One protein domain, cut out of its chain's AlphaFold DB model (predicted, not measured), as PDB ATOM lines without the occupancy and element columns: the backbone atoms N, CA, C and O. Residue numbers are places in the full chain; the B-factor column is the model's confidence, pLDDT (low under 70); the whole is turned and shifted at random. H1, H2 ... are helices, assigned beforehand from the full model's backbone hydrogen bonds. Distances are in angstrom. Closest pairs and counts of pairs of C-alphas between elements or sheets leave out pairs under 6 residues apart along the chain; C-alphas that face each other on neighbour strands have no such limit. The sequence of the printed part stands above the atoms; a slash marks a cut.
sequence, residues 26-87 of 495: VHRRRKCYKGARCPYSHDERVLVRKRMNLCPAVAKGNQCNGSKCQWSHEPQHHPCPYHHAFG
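Overview. This is residues 26 to 87 of the 495 residues of an uncharacterized protein of Chromera velia CCMP2878 (UniProt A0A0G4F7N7). The model has little regular structure: it is a loosely looped chain with three very short helices set far from one another. Residues 26 to 43 loop round at one end, H2 and the loop that follows it make the other end, and H1 and H3 lie on opposite sides. The printed part has 62 residues, of which the named helices H1, H2 and H3, in that order, hold 16, with no named strand; the class is all helix. It is only just loose, close to compact, with a radius of gyration of the C-alphas of 13.0 A, and only just elongated, spanning 37 by 24 by 16 A.

Arrangement. H1, residues 44 to 49, is apart from H2, residues 56 to 59, and from H3, residues 81 to 86. H2 and H3 are apart too. In H1 and H3 every O i to N i+4 pair is within hydrogen-bond range; H2 is too short for such a pair, and its one O i to N i+3 pair is not within range.

Along the chain. H1 measures 8.5 A from C-alpha 44 at (44.446, 77.164, 4.271) to C-alpha 49. H2 measures 5.0 A. H3 measures 8.3 A and ends with C-alpha 86 at (49.716, 69.404, -16.768).

Size, cuts and confidence. The C-alphas farthest apart, of Tyr 33 and Gln 63, are 37.0 A apart. The printed part has no cut. The link H1 to H2 is short, and H2 to H3 is long, with 21 residues. Mean pLDDT of the printed part is 78.6; residues 51 to 52, 66 to 67 and 76 to 87 are under 70.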
ATOM      1  N   VAL A  26      45.356  72.786  -7.284       81.94
ATOM      2  CA  VAL A  26      44.927  71.384  -7.370       81.94
ATOM      3  C   VAL A  26      44.446  70.911  -5.993       81.94
ATOM      4  O   VAL A  26      43.447  70.199  -5.902       81.94
ATOM      5  N   HIS A  27      45.100  71.357  -4.914       91.31
ATOM      6  CA  HIS A  27      44.697  71.045  -3.544       91.31
ATOM      7  C   HIS A  27      43.463  71.835  -3.113       91.31
ATOM      8  O   HIS A  27      42.549  71.239  -2.555       91.31
ATOM      9  N   ARG A  28      43.360  73.125  -3.470       84.25
ATOM     10  CA  ARG A  28      42.148  73.924  -3.209       84.25
ATOM     11  C   ARG A  28      40.894  73.289  -3.829       84.25
ATOM     12  O   ARG A  28      39.815  73.335  -3.249       84.25
ATOM     13  N   ARG A  29      41.030  72.637  -4.989       81.38
ATOM     14  CA  ARG A  29      39.956  71.862  -5.646       81.38
ATOM     15  C   ARG A  29      39.773  70.445  -5.087       81.38
ATOM     16  O   ARG A  29      39.014  69.674  -5.665       81.38
ATOM     17  N   ARG A  30      40.482  70.091  -4.010       87.44
ATOM     18  CA  ARG A  30      40.516  68.759  -3.382       87.44
ATOM     19  C   ARG A  30      40.977  67.631  -4.318       87.44
ATOM     20  O   ARG A  30      40.543  66.497  -4.181       87.44
ATOM     21  N   LYS A  31      41.858  67.931  -5.281       84.19
ATOM     22  CA  LYS A  31      42.383  66.969  -6.278       84.19
ATOM     23  C   LYS A  31      43.886  66.689  -6.156       84.19
ATOM     24  O   LYS A  31      44.427  65.908  -6.935       84.19
ATOM     25  N   CYS A  32      44.602  67.356  -5.248       89.75
ATOM     26  CA  CYS A  32      46.050  67.174  -5.128       89.75
ATOM     27  C   CYS A  32      46.368  65.908  -4.333       89.75
ATOM     28  O   CYS A  32      46.119  65.854  -3.133       89.75
ATOM     29  N   TYR A  33      46.985  64.933  -4.996       92.31
ATOM     30  CA  TYR A  33      47.432  63.671  -4.396       92.31
ATOM     31  C   TYR A  33      48.851  63.743  -3.806       92.31
ATOM     32  O   TYR A  33      49.303  62.803  -3.162       92.31
ATOM     33  N   LYS A  34      49.581  64.849  -4.016       88.06
ATOM     34  CA  LYS A  34      50.986  64.978  -3.585       88.06
ATOM     35  C   LYS A  34      51.146  65.230  -2.078       88.06
ATOM     36  O   LYS A  34      52.257  65.107  -1.569       88.06
ATOM     37  N   GLY A  35      50.065  65.573  -1.368       90.06
ATOM     38  CA  GLY A  35      50.080  65.810   0.081       90.06
ATOM     39  C   GLY A  35      51.172  66.800   0.503       90.06
ATOM     40  O   GLY A  35      51.380  67.812  -0.164       90.06
ATOM     41  N   ALA A  36      51.913  66.474   1.562       86.62
ATOM     42  CA  ALA A  36      53.035  67.279   2.059       86.62
ATOM     43  C   ALA A  36      54.236  67.369   1.090       86.62
ATOM     44  O   ALA A  36      55.086  68.238   1.244       86.62
ATOM     45  N   ARG A  37      54.312  66.501   0.068       86.69
ATOM     46  CA  ARG A  37      55.365  66.544  -0.967       86.69
ATOM     47  C   ARG A  37      55.029  67.500  -2.115       86.69
ATOM     48  O   ARG A  37      55.765  67.563  -3.100       86.69
ATOM     49  N   CYS A  38      53.896  68.197  -2.050       85.38
ATOM     50  CA  CYS A  38      53.540  69.183  -3.057       85.38
ATOM     51  C   CYS A  38      54.546  70.347  -3.023       85.38
ATOM     52  O   CYS A  38      54.786  70.901  -1.954       85.38
ATOM     53  N   PRO A  39      55.105  70.780  -4.169       82.44
ATOM     54  CA  PRO A  39      55.983  71.949  -4.213       82.44
ATOM     55  C   PRO A  39      55.230  73.278  -4.007       82.44
ATOM     56  O   PRO A  39      55.838  74.338  -4.085       82.44
ATOM     57  N   TYR A  40      53.920  73.236  -3.749       85.50
ATOM     58  CA  TYR A  40      53.053  74.391  -3.522       85.50
ATOM     59  C   TYR A  40      52.378  74.281  -2.150       85.50
ATOM     60  O   TYR A  40      52.108  73.177  -1.679       85.50
ATOM     61  N   SER A  41      52.065  75.417  -1.524       89.44
ATOM     62  CA  SER A  41      51.479  75.441  -0.183       89.44
ATOM     63  C   SER A  41      50.036  74.924  -0.176       89.44
ATOM     64  O   SER A  41      49.206  75.329  -0.998       89.44
ATOM     65  N   HIS A  42      49.755  74.025   0.767       91.69
ATOM     66  CA  HIS A  42      48.417  73.530   1.108       91.69
ATOM     67  C   HIS A  42      47.835  74.234   2.347       91.69
ATOM     68  O   HIS A  42      46.731  73.903   2.758       91.69
ATOM     69  N   ASP A  43      48.557  75.190   2.944       92.56
ATOM     70  CA  ASP A  43      48.077  75.922   4.118       92.56
ATOM     71  C   ASP A  43      46.837  76.748   3.755       92.56
ATOM     72  O   ASP A  43      46.891  77.624   2.882       92.56
ATOM     73  N   GLU A  44      45.732  76.496   4.458       89.50
ATOM     74  CA  GLU A  44      44.446  77.164   4.271       89.50
ATOM     75  C   GLU A  44      44.586  78.693   4.322       89.50
ATOM     76  O   GLU A  44      43.942  79.414   3.561       89.50
ATOM     77  N   ARG A  45      45.512  79.229   5.127       86.38
ATOM     78  CA  ARG A  45      45.769  80.677   5.198       86.38
ATOM     79  C   ARG A  45      46.329  81.224   3.884       86.38
ATOM     80  O   ARG A  45      45.940  82.313   3.451       86.38
ATOM     81  N   VAL A  46      47.210  80.471   3.227       85.69
ATOM     82  CA  VAL A  46      47.782  80.815   1.914       85.69
ATOM     83  C   VAL A  46      46.744  80.592   0.815       85.69
ATOM     84  O   VAL A  46      46.602  81.435  -0.074       85.69
ATOM     85  N   LEU A  47      45.957  79.515   0.908       84.19
ATOM     86  CA  LEU A  47      44.853  79.232  -0.007       84.19
ATOM     87  C   LEU A  47      43.710  80.245   0.108       84.19
ATOM     88  O   LEU A  47      43.013  80.458  -0.872       84.19
ATOM     89  N   VAL A  48      43.475  80.905   1.235       80.56
ATOM     90  CA  VAL A  48      42.423  81.930   1.317       80.56
ATOM     91  C   VAL A  48      42.937  83.277   0.815       80.56
ATOM     92  O   VAL A  48      42.230  83.963   0.075       80.56
ATOM     93  N   ARG A  49      44.179  83.636   1.161       78.50
ATOM     94  CA  ARG A  49      44.740  84.970   0.895       78.50
ATOM     95  C   ARG A  49      45.347  85.130  -0.499       78.50
ATOM     96  O   ARG A  49      45.275  86.222  -1.051       78.50
ATOM     97  N   LYS A  50      45.935  84.078  -1.084       72.81
ATOM     98  CA  LYS A  50      46.627  84.159  -2.383       72.81
ATOM     99  C   LYS A  50      45.827  83.477  -3.489       72.81
ATOM    100  O   LYS A  50      45.579  82.266  -3.464       72.81
ATOM    101  N   ARG A  51      45.396  84.265  -4.477       69.94
ATOM    102  CA  ARG A  51      44.631  83.805  -5.647       69.94
ATOM    103  C   ARG A  51      45.578  83.556  -6.820       69.94
ATOM    104  O   ARG A  51      46.384  84.418  -7.141       69.94
ATOM    105  N   MET A  52      45.462  82.401  -7.475       68.19
ATOM    106  CA  MET A  52      46.396  81.992  -8.534       68.19
ATOM    107  C   MET A  52      46.034  82.520  -9.930       68.19
ATOM    108  O   MET A  52      46.765  82.244 -10.875       68.19
ATOM    109  N   ASN A  53      44.957  83.294 -10.097       77.31
ATOM    110  CA  ASN A  53      44.664  83.933 -11.382       77.31
ATOM    111  C   ASN A  53      45.223  85.357 -11.413       77.31
ATOM    112  O   ASN A  53      44.905  86.167 -10.535       77.31
ATOM    113  N   LEU A  54      46.034  85.644 -12.434       81.19
ATOM    114  CA  LEU A  54      46.529  86.989 -12.708       81.19
ATOM    115  C   LEU A  54      45.344  87.863 -13.123       81.19
ATOM    116  O   LEU A  54      44.490  87.434 -13.901       81.19
ATOM    117  N   CYS A  55      45.281  89.083 -12.603       87.00
ATOM    118  CA  CYS A  55      44.290  90.063 -13.015       87.00
ATOM    119  C   CYS A  55      44.310  90.232 -14.542       87.00
ATOM    120  O   CYS A  55      45.379  90.504 -15.091       87.00
ATOM    121  N   PRO A  56      43.163  90.133 -15.241       86.75
ATOM    122  CA  PRO A  56      43.111  90.284 -16.694       86.75
ATOM    123  C   PRO A  56      43.678  91.618 -17.196       86.75
ATOM    124  O   PRO A  56      44.219  91.672 -18.296       86.75
ATOM    125  N   ALA A  57      43.571  92.690 -16.399       85.88
ATOM    126  CA  ALA A  57      44.181  93.977 -16.723       85.88
ATOM    127  C   ALA A  57      45.714  93.894 -16.654       85.88
ATOM    128  O   ALA A  57      46.374  94.232 -17.631       85.88
ATOM    129  N   VAL A  58      46.270  93.340 -15.571       84.88
ATOM    130  CA  VAL A  58      47.725  93.161 -15.416       84.88
ATOM    131  C   VAL A  58      48.290  92.184 -16.452       84.88
ATOM    132  O   VAL A  58      49.350  92.438 -17.011       84.88
ATOM    133  N   ALA A  59      47.562  91.114 -16.791       84.56
ATOM    134  CA  ALA A  59      47.942  90.169 -17.845       84.56
ATOM    135  C   ALA A  59      48.058  90.827 -19.233       84.56
ATOM    136  O   ALA A  59      48.841  90.377 -20.064       84.56
ATOM    137  N   LYS A  60      47.292  91.897 -19.476       87.00
ATOM    138  CA  LYS A  60      47.339  92.706 -20.704       87.00
ATOM    139  C   LYS A  60      48.320  93.883 -20.615       87.00
ATOM    140  O   LYS A  60      48.365  94.685 -21.539       87.00
ATOM    141  N   GLY A  61      49.069  94.012 -19.518       87.81
ATOM    142  CA  GLY A  61      49.973  95.142 -19.277       87.81
ATOM    143  C   GLY A  61      49.275  96.438 -18.844       87.81
ATOM    144  O   GLY A  61      49.909  97.487 -18.814       87.81
ATOM    145  N   ASN A  62      47.989  96.387 -18.489       91.69
ATOM    146  CA  ASN A  62      47.227  97.547 -18.027       91.69
ATOM    147  C   ASN A  62      47.310  97.705 -16.503       91.69
ATOM    148  O   ASN A  62      47.404  96.727 -15.755       91.69
ATOM    149  N   GLN A  63      47.193  98.946 -16.030       87.81
ATOM    150  CA  GLN A  63      47.081  99.237 -14.602       87.81
ATOM    151  C   GLN A  63      45.723  98.766 -14.060       87.81
ATOM    152  O   GLN A  63      44.679  98.948 -14.687       87.81
ATOM    153  N   CYS A  64      45.735  98.157 -12.877       88.56
ATOM    154  CA  CYS A  64      44.538  97.783 -12.133       88.56
ATOM    155  C   CYS A  64      44.565  98.460 -10.761       88.56
ATOM    156  O   CYS A  64      45.643  98.725 -10.231       88.56
ATOM    157  N   ASN A  65      43.399  98.686 -10.149       81.62
ATOM    158  CA  ASN A  65      43.252  99.316  -8.830       81.62
ATOM    159  C   ASN A  65      43.635  98.367  -7.669       81.62
ATOM    160  O   ASN A  65      42.849  98.110  -6.755       81.62
ATOM    161  N   GLY A  66      44.864  97.842  -7.746       68.12
ATOM    162  CA  GLY A  66      45.770  97.421  -6.678       68.12
ATOM    163  C   GLY A  66      45.222  96.497  -5.599       68.12
ATOM    164  O   GLY A  66      45.536  95.313  -5.583       68.12
ATOM    165  N   SER A  67      44.453  97.050  -4.667       68.81
ATOM    166  CA  SER A  67      44.117  96.425  -3.383       68.81
ATOM    167  C   SER A  67      42.701  95.855  -3.299       68.81
ATOM    168  O   SER A  67      42.444  95.004  -2.453       68.81
ATOM    169  N   LYS A  68      41.776  96.298  -4.162       77.62
ATOM    170  CA  LYS A  68      40.379  95.810  -4.187       77.62
ATOM    171  C   LYS A  68      40.122  94.768  -5.275       77.62
ATOM    172  O   LYS A  68      39.021  94.225  -5.366       77.62
ATOM    173  N   CYS A  69      41.110  94.511  -6.127       74.50
ATOM    174  CA  CYS A  69      40.985  93.519  -7.178       74.50
ATOM    175  C   CYS A  69      40.913  92.120  -6.561       74.50
ATOM    176  O   CYS A  69      41.749  91.738  -5.749       74.50
ATOM    177  N   GLN A  70      39.917  91.337  -6.971       75.31
ATOM    178  CA  GLN A  70      39.763  89.948  -6.527       75.31
ATOM    179  C   GLN A  70      40.813  89.001  -7.149       75.31
ATOM    180  O   GLN A  70      40.846  87.812  -6.827       75.31
ATOM    181  N   TRP A  71      41.660  89.520  -8.044       78.62
ATOM    182  CA  TRP A  71      42.662  88.798  -8.821       78.62
ATOM    183  C   TRP A  71      44.060  89.276  -8.425       78.62
ATOM    184  O   TRP A  71      44.234  90.419  -8.008       78.62
ATOM    185  N   SER A  72      45.064  88.414  -8.555       78.31
ATOM    186  CA  SER A  72      46.426  88.752  -8.133       78.31
ATOM    187  C   SER A  72      47.117  89.687  -9.136       78.31
ATOM    188  O   SER A  72      46.823  89.671 -10.333       78.31
ATOM    189  N   HIS A  73      48.021  90.530  -8.634       77.50
ATOM    190  CA  HIS A  73      48.756  91.551  -9.391       77.50
ATOM    191  C   HIS A  73      50.263  91.290  -9.466       77.50
ATOM    192  O   HIS A  73      51.001  92.168  -9.897       77.50
ATOM    193  N   GLU A  74      50.730  90.107  -9.063       77.88
ATOM    194  CA  GLU A  74      52.151  89.739  -9.062       77.88
ATOM    195  C   GLU A  74      52.425  88.713 -10.178       77.88
ATOM    196  O   GLU A  74      52.305  87.511  -9.931       77.88
ATOM    197  N   PRO A  75      52.795  89.125 -11.413       74.56
ATOM    198  CA  PRO A  75      52.974  88.213 -12.552       74.56
ATOM    199  C   PRO A  75      53.940  87.062 -12.267       74.56
ATOM    200  O   PRO A  75      53.693  85.926 -12.660       74.56
ATOM    201  N   GLN A  76      54.997  87.338 -11.504       68.75
ATOM    202  CA  GLN A  76      56.013  86.363 -11.100       68.75
ATOM    203  C   GLN A  76      55.488  85.252 -10.174       68.75
ATOM    204  O   GLN A  76      56.181  84.270  -9.932       68.75
ATOM    205  N   HIS A  77      54.289  85.410  -9.610       66.94
ATOM    206  CA  HIS A  77      53.653  84.444  -8.711       66.94
ATOM    207  C   HIS A  77      52.573  83.614  -9.413       66.94
ATOM    208  O   HIS A  77      51.942  82.760  -8.790       66.94
ATOM    209  N   HIS A  78      52.384  83.819 -10.717       69.88
ATOM    210  CA  HIS A  78      51.486  83.023 -11.538       69.88
ATOM    211  C   HIS A  78      52.281  81.993 -12.331       69.88
ATOM    212  O   HIS A  78      52.831  82.323 -13.385       69.88
ATOM    213  N   PRO A  79      52.358  80.734 -11.859       62.84
ATOM    214  CA  PRO A  79      52.911  79.676 -12.683       62.84
ATOM    215  C   PRO A  79      52.068  79.573 -13.953       62.84
ATOM    216  O   PRO A  79      50.843  79.718 -13.913       62.84
ATOM    217  N   CYS A  80      52.727  79.326 -15.086       62.19
ATOM    218  CA  CYS A  80      52.036  79.108 -16.347       62.19
ATOM    219  C   CYS A  80      50.876  78.109 -16.135       62.19
ATOM    220  O   CYS A  80      51.130  77.011 -15.624       62.19
ATOM    221  N   PRO A  81      49.626  78.438 -16.522       59.34
ATOM    222  CA  PRO A  81      48.470  77.572 -16.295       59.34
ATOM    223  C   PRO A  81      48.681  76.150 -16.819       59.34
ATOM    224  O   PRO A  81      48.278  75.192 -16.169       59.34
ATOM    225  N   TYR A  82      49.387  76.005 -17.945       53.97
ATOM    226  CA  TYR A  82      49.746  74.708 -18.518       53.97
ATOM    227  C   TYR A  82      50.754  73.936 -17.663       53.97
ATOM    228  O   TYR A  82      50.568  72.745 -17.423       53.97
ATOM    229  N   HIS A  83      51.772  74.615 -17.131       61.59
ATOM    230  CA  HIS A  83      52.733  73.991 -16.222       61.59
ATOM    231  C   HIS A  83      52.065  73.522 -14.934       61.59
ATOM    232  O   HIS A  83      52.341  72.430 -14.444       61.59
ATOM    233  N   HIS A  84      51.130  74.313 -14.419       57.81
ATOM    234  CA  HIS A  84      50.445  73.989 -13.180       57.81
ATOM    235  C   HIS A  84      49.338  72.933 -13.352       57.81
ATOM    236  O   HIS A  84      49.105  72.141 -12.440       57.81
ATOM    237  N   ALA A  85      48.654  72.906 -14.500       52.91
ATOM    238  CA  ALA A  85      47.598  71.936 -14.789       52.91
ATOM    239  C   ALA A  85      48.141  70.587 -15.284       52.91
ATOM    240  O   ALA A  85      47.578  69.550 -14.940       52.91
ATOM    241  N   PHE A  86      49.230  70.592 -16.058       54.69
ATOM    242  CA  PHE A  86      49.716  69.404 -16.768       54.69
ATOM    243  C   PHE A  86      51.140  68.987 -16.386       54.69
ATOM    244  O   PHE A  86      51.609  67.951 -16.842       54.69
ATOM    245  N   GLY A  87      51.849  69.757 -15.552       49.91
ATOM    246  CA  GLY A  87      53.242  69.467 -15.190       49.91
ATOM    247  C   GLY A  87      54.243  69.695 -16.327       49.91
ATOM    248  O   GLY A  87      55.421  69.390 -16.168       49.91
TER     249      GLY A  87